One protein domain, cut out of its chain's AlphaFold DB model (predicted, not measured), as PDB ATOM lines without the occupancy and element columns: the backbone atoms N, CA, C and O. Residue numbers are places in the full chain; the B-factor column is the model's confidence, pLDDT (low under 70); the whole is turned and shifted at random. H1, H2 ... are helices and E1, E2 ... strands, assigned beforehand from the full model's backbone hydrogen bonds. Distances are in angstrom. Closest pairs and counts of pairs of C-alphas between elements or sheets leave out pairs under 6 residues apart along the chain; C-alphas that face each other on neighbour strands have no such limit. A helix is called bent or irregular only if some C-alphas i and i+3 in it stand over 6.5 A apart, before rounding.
ATOM      1  N   ILE A   8     221.021 324.483 299.488       88.94
ATOM      2  CA  ILE A   8     219.881 325.344 299.816       88.94
ATOM      3  C   ILE A   8     220.347 326.744 300.212       88.94
ATOM      4  O   ILE A   8     219.714 327.730 299.827       88.94
ATOM      5  N   ASP A   9     221.439 326.848 300.969       89.69
ATOM      6  CA  ASP A   9     222.001 328.140 301.358       89.69
ATOM      7  C   ASP A   9     222.623 328.860 300.157       89.69
ATOM      8  O   ASP A   9     222.482 330.078 300.037       89.69
ATOM      9  N   SER A  10     223.198 328.112 299.211       91.00
ATOM     10  CA  SER A  10     223.688 328.667 297.941       91.00
ATOM     11  C   SER A  10     222.544 329.245 297.102       91.00
ATOM     12  O   SER A  10     222.596 330.408 296.699       91.00
ATOM     13  N   ILE A  11     221.455 328.488 296.917       93.69
ATOM     14  CA  ILE A  11     220.253 328.961 296.206       93.69
ATOM     15  C   ILE A  11     219.646 330.176 296.914       93.69
ATOM     16  O   ILE A  11     219.314 331.174 296.269       93.69
ATOM     17  N   ARG A  12     219.533 330.130 298.249       93.94
ATOM     18  CA  ARG A  12     219.052 331.266 299.043       93.94
ATOM     19  C   ARG A  12     219.918 332.500 298.803       93.94
ATOM     20  O   ARG A  12     219.370 333.563 298.531       93.94
ATOM     21  N   SER A  13     221.240 332.356 298.857       93.12
ATOM     22  CA  SER A  13     222.186 333.456 298.661       93.12
ATOM     23  C   SER A  13     222.056 334.091 297.273       93.12
ATOM     24  O   SER A  13     222.009 335.320 297.168       93.12
ATOM     25  N   ILE A  14     221.908 333.281 296.218       93.62
ATOM     26  CA  ILE A  14     221.665 333.760 294.848       93.62
ATOM     27  C   ILE A  14     220.394 334.614 294.799       93.62
ATOM     28  O   ILE A  14     220.405 335.733 294.278       93.62
ATOM     29  N   ILE A  15     219.302 334.106 295.375       94.38
ATOM     30  CA  ILE A  15     218.002 334.780 295.378       94.38
ATOM     31  C   ILE A  15     218.057 336.096 296.167       94.38
ATOM     32  O   ILE A  15     217.626 337.138 295.669       94.38
ATOM     33  N   GLU A  16     218.606 336.069 297.382       93.25
ATOM     34  CA  GLU A  16     218.721 337.255 298.236       93.25
ATOM     35  C   GLU A  16     219.609 338.316 297.585       93.25
ATOM     36  O   GLU A  16     219.258 339.497 297.569       93.25
ATOM     37  N   THR A  17     220.732 337.908 296.993       92.44
ATOM     38  CA  THR A  17     221.635 338.813 296.268       92.44
ATOM     39  C   THR A  17     220.914 339.478 295.103       92.44
ATOM     40  O   THR A  17     220.957 340.704 294.972       92.44
ATOM     41  N   HIS A  18     220.189 338.695 294.299       93.12
ATOM     42  CA  HIS A  18     219.412 339.208 293.177       93.12
ATOM     43  C   HIS A  18     218.392 340.266 293.622       93.12
ATOM     44  O   HIS A  18     218.376 341.381 293.088       93.12
ATOM     45  N   PHE A  19     217.573 339.972 294.638       91.38
ATOM     46  CA  PHE A  19     216.561 340.925 295.096       91.38
ATOM     47  C   PHE A  19     217.157 342.133 295.817       91.38
ATOM     48  O   PHE A  19     216.669 343.246 295.619       91.38
ATOM     49  N   ASN A  20     218.245 341.972 296.570       88.69
ATOM     50  CA  ASN A  20     218.946 343.100 297.181       88.69
ATOM     51  C   ASN A  20     219.495 344.068 296.125       88.69
ATOM     52  O   ASN A  20     219.329 345.282 296.266       88.69
ATOM     53  N   LEU A  21     220.090 343.556 295.043       88.12
ATOM     54  CA  LEU A  21     220.552 344.381 293.925       88.12
ATOM     55  C   LEU A  21     219.384 345.077 293.221       88.12
ATOM     56  O   LEU A  21     219.422 346.294 293.036       88.12
ATOM     57  N   LEU A  22     218.307 344.349 292.908       87.25
ATOM     58  CA  LEU A  22     217.119 344.939 292.286       87.25
ATOM     59  C   LEU A  22     216.524 346.079 293.116       87.25
ATOM     60  O   LEU A  22     216.115 347.092 292.552       87.25
ATOM     61  N   ARG A  23     216.473 345.940 294.445       84.81
ATOM     62  CA  ARG A  23     215.938 346.977 295.343       84.81
ATOM     63  C   ARG A  23     216.861 348.178 295.493       84.81
ATOM     64  O   ARG A  23     216.361 349.293 295.609       84.81
ATOM     65  N   ARG A  24     218.182 347.978 295.450       83.12
ATOM     66  CA  ARG A  24     219.152 349.087 295.402       83.12
ATOM     67  C   ARG A  24     219.016 349.894 294.113       83.12
ATOM     68  O   ARG A  24     219.087 351.115 294.154       83.12
ATOM     69  N   LEU A  25     218.784 349.217 292.990       81.44
ATOM     70  CA  LEU A  25     218.639 349.853 291.678       81.44
ATOM     71  C   LEU A  25     217.249 350.473 291.460       81.44
ATOM     72  O   LEU A  25     217.107 351.407 290.677       81.44
ATOM     73  N   LYS A  26     216.209 349.951 292.124       72.19
ATOM     74  CA  LYS A  26     214.813 350.378 291.959       72.19
ATOM     75  C   LYS A  26     214.124 350.470 293.324       72.19
ATOM     76  O   LYS A  26     213.665 349.470 293.873       72.19
ATOM     77  N   VAL A  27     214.013 351.696 293.843       62.16
ATOM     78  CA  VAL A  27     213.474 351.992 295.189       62.16
ATOM     79  C   VAL A  27     211.978 351.671 295.315       62.16
ATOM     80  O   VAL A  27     211.485 351.405 296.409       62.16
ATOM     81  N   ARG A  28     211.227 351.684 294.206       67.19
ATOM     82  CA  ARG A  28     209.771 351.480 294.205       67.19
ATOM     83  C   ARG A  28     209.351 350.326 293.310       67.19
ATOM     84  O   ARG A  28     210.040 349.961 292.358       67.19
ATOM     85  N   GLN A  29     208.188 349.769 293.639       67.00
ATOM     86  CA  GLN A  29     207.543 348.747 292.833       67.00
ATOM     87  C   GLN A  29     207.290 349.302 291.423       67.00
ATOM     88  O   GLN A  29     206.734 350.386 291.276       67.00
ATOM     89  N   THR A  30     207.730 348.572 290.404       69.25
ATOM     90  CA  THR A  30     207.712 349.035 289.004       69.25
ATOM     91  C   THR A  30     206.527 348.504 288.210       69.25
ATOM     92  O   THR A  30     206.205 349.043 287.158       69.25
ATOM     93  N   SER A  31     205.863 347.459 288.706       82.69
ATOM     94  CA  SER A  31     204.684 346.869 288.070       82.69
ATOM     95  C   SER A  31     203.780 346.176 289.090       82.69
ATOM     96  O   SER A  31     204.233 345.748 290.161       82.69
ATOM     97  N   LYS A  32     202.490 346.053 288.743       85.00
ATOM     98  CA  LYS A  32     201.502 345.321 289.550       85.00
ATOM     99  C   LYS A  32     201.929 343.860 289.738       85.00
ATOM    100  O   LYS A  32     202.001 343.406 290.875       85.00
ATOM    101  N   ASP A  33     202.404 343.213 288.675       87.94
ATOM    102  CA  ASP A  33     202.790 341.791 288.670       87.94
ATOM    103  C   ASP A  33     204.190 341.503 289.210       87.94
ATOM    104  O   ASP A  33     204.667 340.369 289.160       87.94
ATOM    105  N   GLN A  34     204.879 342.510 289.750       89.94
ATOM    106  CA  GLN A  34     206.246 342.345 290.232       89.94
ATOM    107  C   GLN A  34     206.372 341.197 291.244       89.94
ATOM    108  O   GLN A  34     207.344 340.456 291.190       89.94
ATOM    109  N   ILE A  35     205.399 341.019 292.146       92.19
ATOM    110  CA  ILE A  35     205.450 339.922 293.123       92.19
ATOM    111  C   ILE A  35     205.326 338.546 292.452       92.19
ATOM    112  O   ILE A  35     206.001 337.610 292.861       92.19
ATOM    113  N   THR A  36     204.530 338.433 291.386       94.19
ATOM    114  CA  THR A  36     204.385 337.201 290.602       94.19
ATOM    115  C   THR A  36     205.707 336.839 289.929       94.19
ATOM    116  O   THR A  36     206.151 335.700 290.042       94.19
ATOM    117  N   LYS A  37     206.392 337.821 289.326       93.38
ATOM    118  CA  LYS A  37     207.722 337.636 288.716       93.38
ATOM    119  C   LYS A  37     208.791 337.265 289.742       93.38
ATOM    120  O   LYS A  37     209.648 336.431 289.481       93.38
ATOM    121  N   GLU A  38     208.732 337.867 290.925       94.44
ATOM    122  CA  GLU A  38     209.651 337.574 292.028       94.44
ATOM    123  C   GLU A  38     209.470 336.145 292.557       94.44
ATOM    124  O   GLU A  38     210.450 335.440 292.790       94.44
ATOM    125  N   LEU A  39     208.223 335.687 292.703       96.38
ATOM    126  CA  LEU A  39     207.934 334.299 293.063       96.38
ATOM    127  C   LEU A  39     208.350 333.331 291.952       96.38
ATOM    128  O   LEU A  39     208.922 332.288 292.257       96.38
ATOM    129  N   LEU A  40     208.108 333.677 290.684       96.69
ATOM    130  CA  LEU A  40     208.529 332.871 289.537       96.69
ATOM    131  C   LEU A  40     210.050 332.689 289.514       96.69
ATOM    132  O   LEU A  40     210.525 331.564 289.398       96.69
ATOM    133  N   PHE A  41     210.803 333.772 289.722       96.81
ATOM    134  CA  PHE A  41     212.264 333.731 289.780       96.81
ATOM    135  C   PHE A  41     212.777 332.770 290.861       96.81
ATOM    136  O   PHE A  41     213.711 332.009 290.616       96.81
ATOM    137  N   ILE A  42     212.153 332.758 292.048       97.38
ATOM    138  CA  ILE A  42     212.507 331.796 293.104       97.38
ATOM    139  C   ILE A  42     212.316 330.364 292.603       97.38
ATOM    140  O   ILE A  42     213.215 329.542 292.757       97.38
ATOM    141  N   VAL A  43     211.159 330.063 292.009       97.25
ATOM    142  CA  VAL A  43     210.849 328.711 291.529       97.25
ATOM    143  C   VAL A  43     211.822 328.284 290.430       97.25
ATOM    144  O   VAL A  43     212.380 327.194 290.523       97.25
ATOM    145  N   GLN A  44     212.093 329.159 289.459       97.38
ATOM    146  CA  GLN A  44     213.063 328.919 288.388       97.38
ATOM    147  C   GLN A  44     214.445 328.574 288.942       97.38
ATOM    148  O   GLN A  44     215.020 327.558 288.567       97.38
ATOM    149  N   LYS A  45     214.957 329.368 289.892       96.62
ATOM    150  CA  LYS A  45     216.274 329.115 290.492       96.62
ATOM    151  C   LYS A  45     216.313 327.836 291.312       96.62
ATOM    152  O   LYS A  45     217.343 327.175 291.358       96.62
ATOM    153  N   VAL A  46     215.208 327.462 291.949       96.75
ATOM    154  CA  VAL A  46     215.146 326.186 292.660       96.75
ATOM    155  C   VAL A  46     215.167 325.006 291.689       96.75
ATOM    156  O   VAL A  46     215.866 324.042 291.964       96.75
ATOM    157  N   ILE A  47     214.452 325.075 290.566       95.75
ATOM    158  CA  ILE A  47     214.479 324.015 289.545       95.75
ATOM    159  C   ILE A  47     215.863 323.911 288.894       95.75
ATOM    160  O   ILE A  47     216.360 322.811 288.697       95.75
ATOM    161  N   GLU A  48     216.501 325.046 288.603       94.88
ATOM    162  CA  GLU A  48     217.813 325.099 287.945       94.88
ATOM    163  C   GLU A  48     218.942 324.507 288.803       94.88
ATOM    164  O   GLU A  48     219.875 323.917 288.266       94.88
ATOM    165  N   PHE A  49     218.872 324.667 290.130       93.38
ATOM    166  CA  PHE A  49     220.009 324.399 291.018       93.38
ATOM    167  C   PHE A  49     219.755 323.355 292.114       93.38
ATOM    168  O   PHE A  49     220.659 323.101 292.912       93.38
ATOM    169  N   SER A  50     218.555 322.774 292.211       93.94
ATOM    170  CA  SER A  50     218.239 321.772 293.238       93.94
ATOM    171  C   SER A  50     217.973 320.392 292.653       93.94
ATOM    172  O   SER A  50     217.096 320.228 291.811       93.94
ATOM    173  N   ASP A  51     218.610 319.377 293.238       91.56
ATOM    174  CA  ASP A  51     218.293 317.965 292.988       91.56
ATOM    175  C   ASP A  51     216.920 317.559 293.556       91.56
ATOM    176  O   ASP A  51     216.335 316.549 293.168       91.56
ATOM    177  N   ASN A  52     216.384 318.338 294.503       93.50
ATOM    178  CA  ASN A  52     215.053 318.128 295.068       93.50
ATOM    179  C   ASN A  52     214.278 319.454 295.162       93.50
ATOM    180  O   ASN A  52     214.098 320.003 296.262       93.50
ATOM    181  N   PRO A  53     213.762 319.960 294.026       94.81
ATOM    182  CA  PRO A  53     213.110 321.265 293.955       94.81
ATOM    183  C   PRO A  53     211.953 321.423 294.947       94.81
ATOM    184  O   PRO A  53     211.789 322.464 295.586       94.81
ATOM    185  N   LYS A  54     211.172 320.358 295.150       94.38
ATOM    186  CA  LYS A  54     210.033 320.332 296.078       94.38
ATOM    187  C   LYS A  54     210.461 320.533 297.533       94.38
ATOM    188  O   LYS A  54     209.839 321.311 298.262       94.38
ATOM    189  N   LEU A  55     211.513 319.837 297.969       92.94
ATOM    190  CA  LEU A  55     212.047 319.982 299.324       92.94
ATOM    191  C   LEU A  55     212.680 321.363 299.522       92.94
ATOM    192  O   LEU A  55     212.406 322.018 300.532       92.94
ATOM    193  N   THR A  56     213.453 321.831 298.542       95.56
ATOM    194  CA  THR A  56     214.105 323.144 298.590       95.56
ATOM    195  C   THR A  56     213.085 324.276 298.649       95.56
ATOM    196  O   THR A  56     213.183 325.134 299.529       95.56
ATOM    197  N   LEU A  57     212.040 324.253 297.811       96.69
ATOM    198  CA  LEU A  57     210.940 325.221 297.887       96.69
ATOM    199  C   LEU A  57     210.317 325.239 299.283       96.69
ATOM    200  O   LEU A  57     210.160 326.306 299.883       96.69
ATOM    201  N   ARG A  58     210.040 324.064 299.860       94.88
ATOM    202  CA  ARG A  58     209.475 323.963 301.211       94.88
ATOM    203  C   ARG A  58     210.385 324.601 302.261       94.88
ATOM    204  O   ARG A  58     209.897 325.292 303.161       94.88
ATOM    205  N   GLN A  59     211.696 324.399 302.159       93.62
ATOM    206  CA  GLN A  59     212.668 325.009 303.069       93.62
ATOM    207  C   GLN A  59     212.763 326.527 302.883       93.62
ATOM    208  O   GLN A  59     212.860 327.241 303.887       93.62
ATOM    209  N   LEU A  60     212.628 327.024 301.652       95.56
ATOM    210  CA  LEU A  60     212.527 328.454 301.337       95.56
ATOM    211  C   LEU A  60     211.164 329.066 301.706       95.56
ATOM    212  O   LEU A  60     211.040 330.284 301.817       95.56
ATOM    213  N   GLY A  61     210.162 328.239 302.013       95.94
ATOM    214  CA  GLY A  61     208.855 328.683 302.494       95.94
ATOM    215  C   GLY A  61     207.763 328.711 301.427       95.94
ATOM    216  O   GLY A  61     206.836 329.508 301.551       95.94
ATOM    217  N   MET A  62     207.860 327.860 300.409       97.44
ATOM    218  CA  MET A  62     206.862 327.677 299.355       97.44
ATOM    219  C   MET A  62     206.471 326.206 299.261       97.44
ATOM    220  O   MET A  62     207.323 325.327 299.263       97.44
ATOM    221  N   ILE A  63     205.177 325.923 299.171       96.69
ATOM    222  CA  ILE A  63     204.665 324.600 298.803       96.69
ATOM    223  C   ILE A  63     203.645 324.831 297.703       96.69
ATOM    224  O   ILE A  63     202.679 325.561 297.908       96.69
ATOM    225  N   ILE A  64     203.871 324.231 296.544       95.69
ATOM    226  CA  ILE A  64     203.001 324.387 295.383       95.69
ATOM    227  C   ILE A  64     202.017 323.223 295.354       95.69
ATOM    228  O   ILE A  64     202.419 322.073 295.495       95.69
ATOM    229  N   PHE A  65     200.740 323.529 295.177       93.38
ATOM    230  CA  PHE A  65     199.664 322.579 294.920       93.38
ATOM    231  C   PHE A  65     199.051 322.899 293.546       93.38
ATOM    232  O   PHE A  65     199.270 323.995 293.025       93.38
ATOM    233  N   PRO A  66     198.258 321.993 292.958       89.56
ATOM    234  CA  PRO A  66     197.450 322.325 291.789       89.56
ATOM    235  C   PRO A  66     196.636 323.612 292.017       89.56
ATOM    236  O   PRO A  66     195.900 323.728 293.000       89.56
ATOM    237  N   GLY A  67     196.847 324.614 291.157       89.38
ATOM    238  CA  GLY A  67     196.137 325.903 291.163       89.38
ATOM    239  C   GLY A  67     196.430 326.858 292.330       89.38
ATOM    240  O   GLY A  67     195.905 327.971 292.355       89.38
ATOM    241  N   CYS A  68     197.250 326.482 293.315       93.88
ATOM    242  CA  CYS A  68     197.506 327.332 294.479       93.88
ATOM    243  C   CYS A  68     198.883 327.111 295.113       93.88
ATOM    244  O   CYS A  68     199.573 326.122 294.882       93.88
ATOM    245  N   ILE A  69     199.294 328.050 295.955       95.75
ATOM    246  CA  ILE A  69     200.554 327.997 296.688       95.75
ATOM    247  C   ILE A  69     200.309 328.230 298.177       95.75
ATOM    248  O   ILE A  69     199.541 329.108 298.568       95.75
ATOM    249  N   ALA A  70     200.992 327.466 299.024       96.25
ATOM    250  CA  ALA A  70     201.176 327.810 300.423       96.25
ATOM    251  C   ALA A  70     202.489 328.571 300.597       96.25
ATOM    252  O   ALA A  70     203.552 328.103 300.186       96.25
ATOM    253  N   ILE A  71     202.418 329.724 301.255       96.38
ATOM    254  CA  ILE A  71     203.556 330.607 301.490       96.38
ATOM    255  C   ILE A  71     203.779 330.772 302.986       96.38
ATOM    256  O   ILE A  71     202.907 331.234 303.721       96.38
ATOM    257  N   HIS A  72     204.994 330.476 303.436       95.94
ATOM    258  CA  HIS A  72     205.452 330.850 304.761       95.94
ATOM    259  C   HIS A  72     205.844 332.332 304.765       95.94
ATOM    260  O   HIS A  72     206.994 332.692 304.482       95.94
ATOM    261  N   LYS A  73     204.906 333.209 305.147       90.38
ATOM    262  CA  LYS A  73     205.045 334.675 305.034       90.38
ATOM    263  C   LYS A  73     206.371 335.204 305.587       90.38
ATOM    264  O   LYS A  73     207.023 336.030 304.961       90.38
ATOM    265  N   GLY A  74     206.805 334.707 306.748       91.81
ATOM    266  CA  GLY A  74     208.049 335.156 307.382       91.81
ATOM    267  C   GLY A  74     209.329 334.838 306.599       91.81
ATOM    268  O   GLY A  74     210.282 335.603 306.704       91.81
ATOM    269  N   LYS A  75     209.352 333.745 305.824       93.81
ATOM    270  CA  LYS A  75     210.517 333.337 305.027       93.81
ATOM    271  C   LYS A  75     210.534 334.086 303.703       93.81
ATOM    272  O   LYS A  75     211.515 334.749 303.399       93.81
ATOM    273  N   ILE A  76     209.405 334.090 302.996       94.19
ATOM    274  CA  ILE A  76     209.296 334.749 301.691       94.19
ATOM    275  C   ILE A  76     209.487 336.256 301.773       94.19
ATOM    276  O   ILE A  76     210.192 336.823 300.950       94.19
ATOM    277  N   VAL A  77     208.946 336.919 302.793       91.56
ATOM    278  CA  VAL A  77     209.159 338.365 302.938       91.56
ATOM    279  C   VAL A  77     210.636 338.708 303.161       91.56
ATOM    280  O   VAL A  77     211.093 339.722 302.641       91.56
ATOM    281  N   LYS A  78     211.381 337.872 303.899       91.25
ATOM    282  CA  LYS A  78     212.833 338.043 304.067       91.25
ATOM    283  C   LYS A  78     213.565 337.793 302.752       91.25
ATOM    284  O   LYS A  78     214.346 338.636 302.341       91.25
ATOM    285  N   LEU A  79     213.244 336.685 302.085       91.31
ATOM    286  CA  LEU A  79     213.864 336.270 300.829       91.31
ATOM    287  C   LEU A  79     213.696 337.321 299.719       91.31
ATOM    288  O   LEU A  79     214.619 337.584 298.962       91.31
ATOM    289  N   LEU A  80     212.521 337.950 299.649       90.12
ATOM    290  CA  LEU A  80     212.189 338.984 298.664       90.12
ATOM    291  C   LEU A  80     212.625 340.407 299.075       90.12
ATOM    292  O   LEU A  80     212.322 341.371 298.357       90.12
ATOM    293  N   SER A  81     213.262 340.554 300.243       85.69
ATOM    294  CA  SER A  81     213.628 341.834 300.862       85.69
ATOM    295  C   SER A  81     212.453 342.822 300.910       85.69
ATOM    296  O   SER A  81     212.534 343.950 300.418       85.69
ATOM    297  N   LEU A  82     211.314 342.372 301.454       83.81
ATOM    298  CA  LEU A  82     210.054 343.127 301.502       83.81
ATOM    299  C   LEU A  82     209.649 343.556 302.911       83.81
ATOM    300  O   LEU A  82     209.992 342.935 303.915       83.81
ATOM    301  N   CYS A  83     208.783 344.567 302.981       80.88
ATOM    302  CA  CYS A  83     208.036 344.876 304.196       80.88
ATOM    303  C   CYS A  83     206.900 343.858 304.407       80.88
ATOM    304  O   CYS A  83     206.064 343.643 303.524       80.88
ATOM    305  N   LYS A  84     206.810 343.275 305.613       81.81
ATOM    306  CA  LYS A  84     205.771 342.281 305.974       81.81
ATOM    307  C   LYS A  84     204.339 342.799 305.813       81.81
ATOM    308  O   LYS A  84     203.443 342.006 305.502       81.81
ATOM    309  N   SER A  85     204.117 344.088 306.060       82.12
ATOM    310  CA  SER A  85     202.806 344.742 305.979       82.12
ATOM    311  C   SER A  85     202.284 344.812 304.543       82.12
ATOM    312  O   SER A  85     201.116 344.525 304.309       82.12
ATOM    313  N   GLY A  86     203.155 345.095 303.570       84.62
ATOM    314  CA  GLY A  86     202.772 345.253 302.163       84.62
ATOM    315  C   GLY A  86     202.621 343.948 301.381       84.62
ATOM    316  O   GLY A  86     202.062 343.961 300.289       84.62
ATOM    317  N   PHE A  87     203.097 342.815 301.909       89.44
ATOM    318  CA  PHE A  87     203.128 341.548 301.167       89.44
ATOM    319  C   PHE A  87     201.747 341.113 300.657       89.44
ATOM    320  O   PHE A  87     201.587 340.825 299.475       89.44
ATOM    321  N   ASN A  88     200.733 341.118 301.528       90.44
ATOM    322  CA  ASN A  88     199.386 340.687 301.148       90.44
ATOM    323  C   ASN A  88     198.774 341.624 300.101       90.44
ATOM    324  O   ASN A  88     198.223 341.143 299.119       90.44
ATOM    325  N   SER A  89     198.911 342.939 300.281       90.50
ATOM    326  CA  SER A  89     198.405 343.929 299.327       90.50
ATOM    327  C   SER A  89     199.074 343.788 297.963       90.50
ATOM    328  O   SER A  89     198.397 343.844 296.945       90.50
ATOM    329  N   ARG A  90     200.389 343.532 297.921       90.94
ATOM    330  CA  ARG A  90     201.108 343.289 296.661       90.94
ATOM    331  C   ARG A  90     200.617 342.033 295.949       90.94
ATOM    332  O   ARG A  90     200.432 342.082 294.742       90.94
ATOM    333  N   MET A  91     200.378 340.950 296.688       93.44
ATOM    334  CA  MET A  91     199.802 339.713 296.142       93.44
ATOM    335  C   MET A  91     198.398 339.959 295.573       93.44
ATOM    336  O   MET A  91     198.149 339.626 294.420       93.44
ATOM    337  N   MET A  92     197.506 340.608 296.332       92.50
ATOM    338  CA  MET A  92     196.148 340.929 295.865       92.50
ATOM    339  C   MET A  92     196.168 341.816 294.612       92.50
ATOM    340  O   MET A  92     195.457 341.545 293.651       92.50
ATOM    341  N   ASN A  93     197.031 342.838 294.583       92.12
ATOM    342  CA  ASN A  93     197.181 343.734 293.431       92.12
ATOM    343  C   ASN A  93     197.712 343.030 292.172       92.12
ATOM    344  O   ASN A  93     197.525 343.549 291.075       92.12
ATOM    345  N   ALA A  94     198.381 341.887 292.337       93.00
ATOM    346  CA  ALA A  94     198.864 341.027 291.261       93.00
ATOM    347  C   ALA A  94     197.886 339.880 290.929       93.00
ATOM    348  O   ALA A  94     198.272 338.912 290.280       93.00
ATOM    349  N   GLY A  95     196.643 339.949 291.420       93.19
ATOM    350  CA  GLY A  95     195.579 338.992 291.099       93.19
ATOM    351  C   GLY A  95     195.556 337.719 291.950       93.19
ATOM    352  O   GLY A  95     194.788 336.810 291.653       93.19
ATOM    353  N   TRP A  96     196.370 337.618 293.004       95.31
ATOM    354  CA  TRP A  96     196.357 336.445 293.881       95.31
ATOM    355  C   TRP A  96     195.195 336.518 294.869       95.31
ATOM    356  O   TRP A  96     195.077 337.492 295.614       95.31
ATOM    357  N   SER A  97     194.399 335.453 294.965       93.69
ATOM    358  CA  SER A  97     193.245 335.385 295.873       93.69
ATOM    359  C   SER A  97     193.506 334.483 297.082       93.69
ATOM    360  O   SER A  97     194.373 333.614 297.056       93.69
ATOM    361  N   SER A  98     192.766 334.685 298.173       91.38
ATOM    362  CA  SER A  98     192.697 333.709 299.277       91.38
ATOM    363  C   SER A  98     191.675 332.593 299.007       91.38
ATOM    364  O   SER A  98     191.610 331.631 299.770       91.38
ATOM    365  N   GLU A  99     190.881 332.718 297.943       90.81
ATOM    366  CA  GLU A  99     189.869 331.748 297.521       90.81
ATOM    367  C   GLU A  99     190.538 330.594 296.778       90.81
ATOM    368  O   GLU A  99     190.793 330.648 295.577       90.81
ATOM    369  N   VAL A 100     190.901 329.564 297.534       89.00
ATOM    370  CA  VAL A 100     191.587 328.377 297.021       89.00
ATOM    371  C   VAL A 100     190.569 327.297 296.684       89.00
ATOM    372  O   VAL A 100     189.687 327.015 297.493       89.00
ATOM    373  N   TYR A 101     190.724 326.657 295.523       82.38
ATOM    374  CA  TYR A 101     189.926 325.494 295.132       82.38
ATOM    375  C   TYR A 101     190.134 324.318 296.102       82.38
ATOM    376  O   TYR A 101     191.256 324.043 296.534       82.38
ATOM    377  N   CYS A 102     189.050 323.627 296.468       85.19
ATOM    378  CA  CYS A 102     189.046 322.537 297.455       85.19
ATOM    379  C   CYS A 102     189.872 322.842 298.729       85.19
ATOM    380  O   CYS A 102     190.736 322.044 299.128       85.19
ATOM    381  N   PRO A 103     189.601 323.959 299.434       86.69
ATOM    382  CA  PRO A 103     190.472 324.460 300.497       86.69
ATOM    383  C   PRO A 103     190.589 323.467 301.657       86.69
ATOM    384  O   PRO A 103     191.636 323.366 302.292       86.69
ATOM    385  N   THR A 104     189.550 322.670 301.917       87.62
ATOM    386  CA  THR A 104     189.565 321.597 302.921       87.62
ATOM    387  C   THR A 104     190.645 320.553 302.632       87.62
ATOM    388  O   THR A 104     191.389 320.172 303.539       87.62
ATOM    389  N   ASN A 105     190.769 320.104 301.380       87.31
ATOM    390  CA  ASN A 105     191.745 319.085 300.994       87.31
ATOM    391  C   ASN A 105     193.159 319.661 301.010       87.31
ATOM    392  O   ASN A 105     194.052 319.063 301.617       87.31
ATOM    393  N   VAL A 106     193.339 320.856 300.442       89.75
ATOM    394  CA  VAL A 106     194.631 321.556 300.449       89.75
ATOM    395  C   VAL A 106     195.103 321.798 301.884       89.75
ATOM    396  O   VAL A 106     196.242 321.485 302.218       89.75
ATOM    397  N   ASN A 107     194.224 322.250 302.782       90.38
ATOM    398  CA  ASN A 107     194.571 322.468 304.187       90.38
ATOM    399  C   ASN A 107     194.920 321.168 304.923       90.38
ATOM    400  O   ASN A 107     195.862 321.157 305.718       90.38
ATOM    401  N   LYS A 108     194.207 320.061 304.667       90.12
ATOM    402  CA  LYS A 108     194.561 318.742 305.226       90.12
ATOM    403  C   LYS A 108     195.964 318.317 304.783       90.12
ATOM    404  O   LYS A 108     196.750 317.872 305.619       90.12
ATOM    405  N   GLN A 109     196.292 318.479 303.501       90.00
ATOM    406  CA  GLN A 109     197.623 318.156 302.978       90.00
ATOM    407  C   GLN A 109     198.695 319.085 303.545       90.00
ATOM    408  O   GLN A 109     199.721 318.617 304.039       90.00
ATOM    409  N   LEU A 110     198.437 320.393 303.571       91.81
ATOM    410  CA  LEU A 110     199.350 321.372 304.148       91.81
ATOM    411  C   LEU A 110     199.666 321.028 305.608       91.81
ATOM    412  O   LEU A 110     200.839 320.946 305.960       91.81
ATOM    413  N   LYS A 111     198.656 320.724 306.437       91.81
ATOM    414  CA  LYS A 111     198.845 320.299 307.839       91.81
ATOM    415  C   LYS A 111     199.709 319.043 307.969       91.81
ATOM    416  O   LYS A 111     200.566 319.003 308.850       91.81
ATOM    417  N   LYS A 112     199.546 318.051 307.087       90.44
ATOM    418  CA  LYS A 112     200.411 316.855 307.062       90.44
ATOM    419  C   LYS A 112     201.869 317.210 306.761       90.44
ATOM    420  O   LYS A 112     202.772 316.643 307.371       90.44
ATOM    421  N   ILE A 113     202.092 318.159 305.851       91.00
ATOM    422  CA  ILE A 113     203.433 318.584 305.440       91.00
ATOM    423  C   ILE A 113     204.100 319.432 306.532       91.00
ATOM    424  O   ILE A 113     205.239 319.164 306.900       91.00
ATOM    425  N   VAL A 114     203.435 320.462 307.063       89.56
ATOM    426  CA  VAL A 114     204.089 321.480 307.918       89.56
ATOM    427  C   VAL A 114     203.873 321.286 309.422       89.56
ATOM    428  O   VAL A 114     204.534 321.966 310.208       89.56
ATOM    429  N   LYS A 115     202.988 320.358 309.815       84.94
ATOM    430  CA  LYS A 115     202.669 319.985 311.203       84.94
ATOM    431  C   LYS A 115     202.450 321.218 312.099       84.94
ATOM    432  O   LYS A 115     201.480 321.952 311.912       84.94
ATOM    433  N   GLU A 116     203.360 321.476 313.031       78.38
ATOM    434  CA  GLU A 116     203.238 322.482 314.097       78.38
ATOM    435  C   GLU A 116     203.345 323.935 313.606       78.38
ATOM    436  O   GLU A 116     202.852 324.861 314.250       78.38
ATOM    437  N   ASN A 117     203.930 324.156 312.427       83.50
ATOM    438  CA  ASN A 117     204.167 325.500 311.899       83.50
ATOM    439  C   ASN A 117     203.041 326.018 311.000       83.50
ATOM    440  O   ASN A 117     203.184 327.091 310.418       83.50
ATOM    441  N   TYR A 118     201.923 325.293 310.893       88.56
ATOM    442  CA  TYR A 118     200.808 325.606 309.992       88.56
ATOM    443  C   TYR A 118     200.324 327.060 310.082       88.56
ATOM    444  O   TYR A 118     200.074 327.682 309.056       88.56
ATOM    445  N   LYS A 119     200.284 327.639 311.288       89.62
ATOM    446  CA  LYS A 119     199.843 329.027 311.523       89.62
ATOM    447  C   LYS A 119     200.667 330.101 310.796       89.62
ATOM    448  O   LYS A 119     200.206 331.228 310.656       89.62
ATOM    449  N   TYR A 120     201.883 329.778 310.353       90.75
ATOM    450  CA  TYR A 120     202.755 330.705 309.625       90.75
ATOM    451  C   TYR A 120     202.622 330.607 308.102       90.75
ATOM    452  O   TYR A 120     203.266 331.382 307.384       90.75
ATOM    453  N   TRP A 121     201.807 329.672 307.615       93.56
ATOM    454  CA  TRP A 121     201.539 329.464 306.200       93.56
ATOM    455  C   TRP A 121     200.208 330.094 305.813       93.56
ATOM    456  O   TRP A 121     199.208 329.947 306.513       93.56
ATOM    457  N   CYS A 122     200.187 330.779 304.675       93.25
ATOM    458  CA  CYS A 122     198.959 331.239 304.042       93.25
ATOM    459  C   CYS A 122     198.803 330.588 302.672       93.25
ATOM    460  O   CYS A 122     199.774 330.461 301.928       93.25
ATOM    461  N   LEU A 123     197.579 330.181 302.348       94.62
ATOM    462  CA  LEU A 123     197.235 329.706 301.015       94.62
ATOM    463  C   LEU A 123     196.846 330.878 300.121       94.62
ATOM    464  O   LEU A 123     196.145 331.797 300.556       94.62
ATOM    465  N   LYS A 124     197.312 330.827 298.875       95.19
ATOM    466  CA  LYS A 124     196.972 331.771 297.820       95.19
ATOM    467  C   LYS A 124     196.674 331.034 296.525       95.19
ATOM    468  O   LYS A 124     197.474 330.215 296.083       95.19
ATOM    469  N   SER A 125     195.526 331.335 295.937       95.00
ATOM    470  CA  SER A 125     195.156 330.892 294.600       95.00
ATOM    471  C   SER A 125     195.985 331.646 293.571       95.00
ATOM    472  O   SER A 125     196.183 332.860 293.705       95.00
ATOM    473  N   MET A 126     196.518 330.911 292.596       93.94
ATOM    474  CA  MET A 126     197.317 331.490 291.523       93.94
ATOM    475  C   MET A 126     196.404 332.278 290.575       93.94
ATOM    476  O   MET A 126     195.308 331.804 290.273       93.94
ATOM    477  N   PRO A 127     196.832 333.443 290.063       91.88
ATOM    478  CA  PRO A 127     196.096 334.114 289.000       91.88
ATOM    479  C   PRO A 127     196.070 333.211 287.756       91.88
ATOM    480  O   PRO A 127     197.130 332.788 287.278       91.88
ATOM    481  N   GLN A 128     194.876 332.894 287.255       86.88
ATOM    482  CA  GLN A 128     194.703 332.036 286.081       86.88
ATOM    483  C   GLN A 128     195.324 332.676 284.834       86.88
ATOM    484  O   GLN A 128     195.234 333.887 284.644       86.88
ATOM    485  N   GLY A 129     195.981 331.866 284.001       85.69
ATOM    486  CA  GLY A 129     196.654 332.337 282.785       85.69
ATOM    487  C   GLY A 129     197.888 333.208 283.044       85.69
ATOM    488  O   GLY A 129     198.447 333.777 282.110       85.69
ATOM    489  N   SER A 130     198.337 333.332 284.298       89.38
ATOM    490  CA  SER A 130     199.593 334.017 284.599       89.38
ATOM    491  C   SER A 130     200.796 333.202 284.126       89.38
ATOM    492  O   SER A 130     200.765 331.967 284.097       89.38
ATOM    493  N   GLU A 131     201.896 333.900 283.846       92.88
ATOM    494  CA  GLU A 131     203.208 333.299 283.570       92.88
ATOM    495  C   GLU A 131     203.601 332.297 284.667       92.88
ATOM    496  O   GLU A 131     204.046 331.191 284.376       92.88
ATOM    497  N   PHE A 132     203.336 332.637 285.933       94.81
ATOM    498  CA  PHE A 132     203.580 331.743 287.063       94.81
ATOM    499  C   PHE A 132     202.752 330.457 286.976       94.81
ATOM    500  O   PHE A 132     203.297 329.371 287.151       94.81
ATOM    501  N   SER A 133     201.445 330.562 286.707       92.06
ATOM    502  CA  SER A 133     200.577 329.381 286.605       92.06
ATOM    503  C   SER A 133     200.969 328.468 285.441       92.06
ATOM    504  O   SER A 133     201.003 327.252 285.618       92.06
ATOM    505  N   SER A 134     201.342 329.054 284.299       93.81
ATOM    506  CA  SER A 134     201.774 328.312 283.109       93.81
ATOM    507  C   SER A 134     203.083 327.574 283.389       93.81
ATOM    508  O   SER A 134     203.153 326.358 283.243       93.81
ATOM    509  N   PHE A 135     204.070 328.275 283.950       95.12
ATOM    510  CA  PHE A 135     205.353 327.682 284.320       95.12
ATOM    511  C   PHE A 135     205.201 326.534 285.333       95.12
ATOM    512  O   PHE A 135     205.798 325.474 285.186       95.12
ATOM    513  N   VAL A 136     204.361 326.698 286.360       92.81
ATOM    514  CA  VAL A 136     204.105 325.620 287.329       92.81
ATOM    515  C   VAL A 136     203.455 324.400 286.670       92.81
ATOM    516  O   VAL A 136     203.761 323.279 287.070       92.81
ATOM    517  N   SER A 137     202.568 324.600 285.690       90.69
ATOM    518  CA  SER A 137     201.912 323.489 284.988       90.69
ATOM    519  C   SER A 137     202.888 322.651 284.156       90.69
ATOM    520  O   SER A 137     202.724 321.436 284.068       90.69
ATOM    521  N   GLU A 138     203.947 323.274 283.636       93.62
ATOM    522  CA  GLU A 138     205.016 322.603 282.888       93.62
ATOM    523  C   GLU A 138     205.983 321.839 283.811       93.62
ATOM    524  O   GLU A 138     206.535 320.812 283.423       93.62
ATOM    525  N   HIS A 139     206.130 322.284 285.063       93.62
ATOM    526  CA  HIS A 139     207.073 321.738 286.044       93.62
ATOM    527  C   HIS A 139     206.388 320.892 287.127       93.62
ATOM    528  O   HIS A 139     206.351 321.229 288.313       93.62
ATOM    529  N   CYS A 140     205.837 319.748 286.728       88.62
ATOM    530  CA  CYS A 140     205.105 318.830 287.605       88.62
ATOM    531  C   CYS A 140     205.894 318.335 288.840       88.62
ATOM    532  O   CYS A 140     205.301 318.021 289.880       88.62
ATOM    533  N   GLU A 141     207.223 318.289 288.770       92.06
ATOM    534  CA  GLU A 141     208.126 317.838 289.833       92.06
ATOM    535  C   GLU A 141     208.010 318.666 291.124       92.06
ATOM    536  O   GLU A 141     208.166 318.132 292.234       92.06
ATOM    537  N   ILE A 142     207.647 319.950 291.012       93.88
ATOM    538  CA  ILE A 142     207.497 320.859 292.159       93.88
ATOM    539  C   ILE A 142     206.113 320.759 292.816       93.88
ATOM    540  O   ILE A 142     205.938 321.179 293.965       93.88
ATOM    541  N   ILE A 143     205.127 320.172 292.126       91.94
ATOM    542  CA  ILE A 143     203.734 320.109 292.578       91.94
ATOM    543  C   ILE A 143     203.580 319.059 293.682       91.94
ATOM    544  O   ILE A 143     203.908 317.877 293.539       91.94
ATOM    545  N   SER A 144     203.062 319.492 294.826       86.31
ATOM    546  CA  SER A 144     202.712 318.641 295.956       86.31
ATOM    547  C   SER A 144     201.304 318.084 295.781       86.31
ATOM    548  O   SER A 144     200.356 318.822 295.535       86.31
ATOM    549  N   SER A 145     201.157 316.774 295.990       71.19
ATOM    550  CA  SER A 145     199.865 316.079 295.997       71.19
ATOM    551  C   SER A 145     199.113 316.044 294.651       71.19
ATOM    552  O   SER A 145     197.904 316.268 294.623       71.19
ATOM    553  N   GLN A 146     199.786 315.643 293.564       57.81
ATOM    554  CA  GLN A 146     199.132 315.346 292.273       57.81
ATOM    555  C   GLN A 146     197.997 314.308 292.385       57.81
ATOM    556  O   GLN A 146     197.001 314.397 291.686       57.81
TER     557      GLN A 146
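Overview. This is residues 8 to 146 of the 173 residues of an uncharacterized protein of Tritrichomonas foetus (UniProt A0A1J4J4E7). A small antiparallel sheet, E1, E2, E3 in that order, sits in the middle of a mostly helical body, with the kinked helix H6 over one face at one end of the long axis and the helical hairpin H1 and H2 towards the other end. H3 stands beside the sheet, H4 and H7 graze it, and H5 packs on residues 35 to 36 of H2. The printed part has 139 residues, with seven named helices and three named strands in the order H1 H2 H3 E1 E2 H4 H5 H6 E3 H7. It is compact, with a radius of gyration of the C-alphas of 14.2 A, and spans 42 by 32 by 31 A.

Arrangement. H1, residues 8 to 25, and H2, residues 34 to 49, form a helical hairpin, opposite ways at a shallow tilt of 33 degrees, only just short of steep; residues 11 to 15 of H1 touch H2, the closest C-alphas being those of Ile 15 and Ile 42, 6.7 A apart. H2 is the hub, touching four helices. H3, residues 53 to 60, touches H2 at a steep tilt of 55 degrees, opposite ways, with the C-alphas of Ile 47 and Pro 53 closest at 5.4 A. E1, residues 62 to 65, and E2, residues 68 to 72, form an antiparallel hairpin, with N 63 and O 70 2.9 A apart, within hydrogen-bond range. H3 is at the sheet's level, its height over the sheet 1.6 A. H4, residues 73 to 79, only grazes the sheet and touches H1, about perpendicular at 74 degrees; the C-alphas of Glu 16 and Leu 79 are closest, 5.6 A apart. H5, residues 87 to 93, only just touches H2, with 3 pairs of C-alphas within 8 A, the closest being those of Ile 35 and Met 91 at 6.4 A. H6, residues 103 to 120, is on one face of the sheet in two layers, helix over strands, at a height over the sheet of 8.9 A. E3, residues 121 to 125, is the antiparallel neighbour of E2, with N 69 and O 124 2.8 A apart, within hydrogen-bond range. H6 lies over E2 and only just over E3, where 3 of its C-alphas fall, and runs along the strands, at 9 degrees to E2 on the local plane. H7, residues 131 to 138, touches H2 the same way at a shallow tilt of 31 degrees, with the C-alphas of Leu 40 and Phe 132 closest at 5.6 A. Every O i to N i+4 pair is within hydrogen-bond range in H1, H2, H3, H5 and H7, against 2 of 3 in H4 and 9 of 14 in H6.

Along the chain. H1 begins at C-alpha 8 (219.881, 325.344, 299.816) and is 25.9 A long; H2 is 22.6 A long. H6, 16.5 A long, is irregular, with a kink of 120 degrees near residue 114 and C-alphas 113 and 116 9.5 A apart. H7 ends at C-alpha 138 (205.016, 322.603, 282.888).

Size, cuts and confidence. The two C-alphas farthest apart are those of Leu 25 and Thr 104, 42.1 A. The printed part has no cut and no long link. The mean pLDDT of the printed part is 90.2, with residues 27 to 30 and 146 under 70.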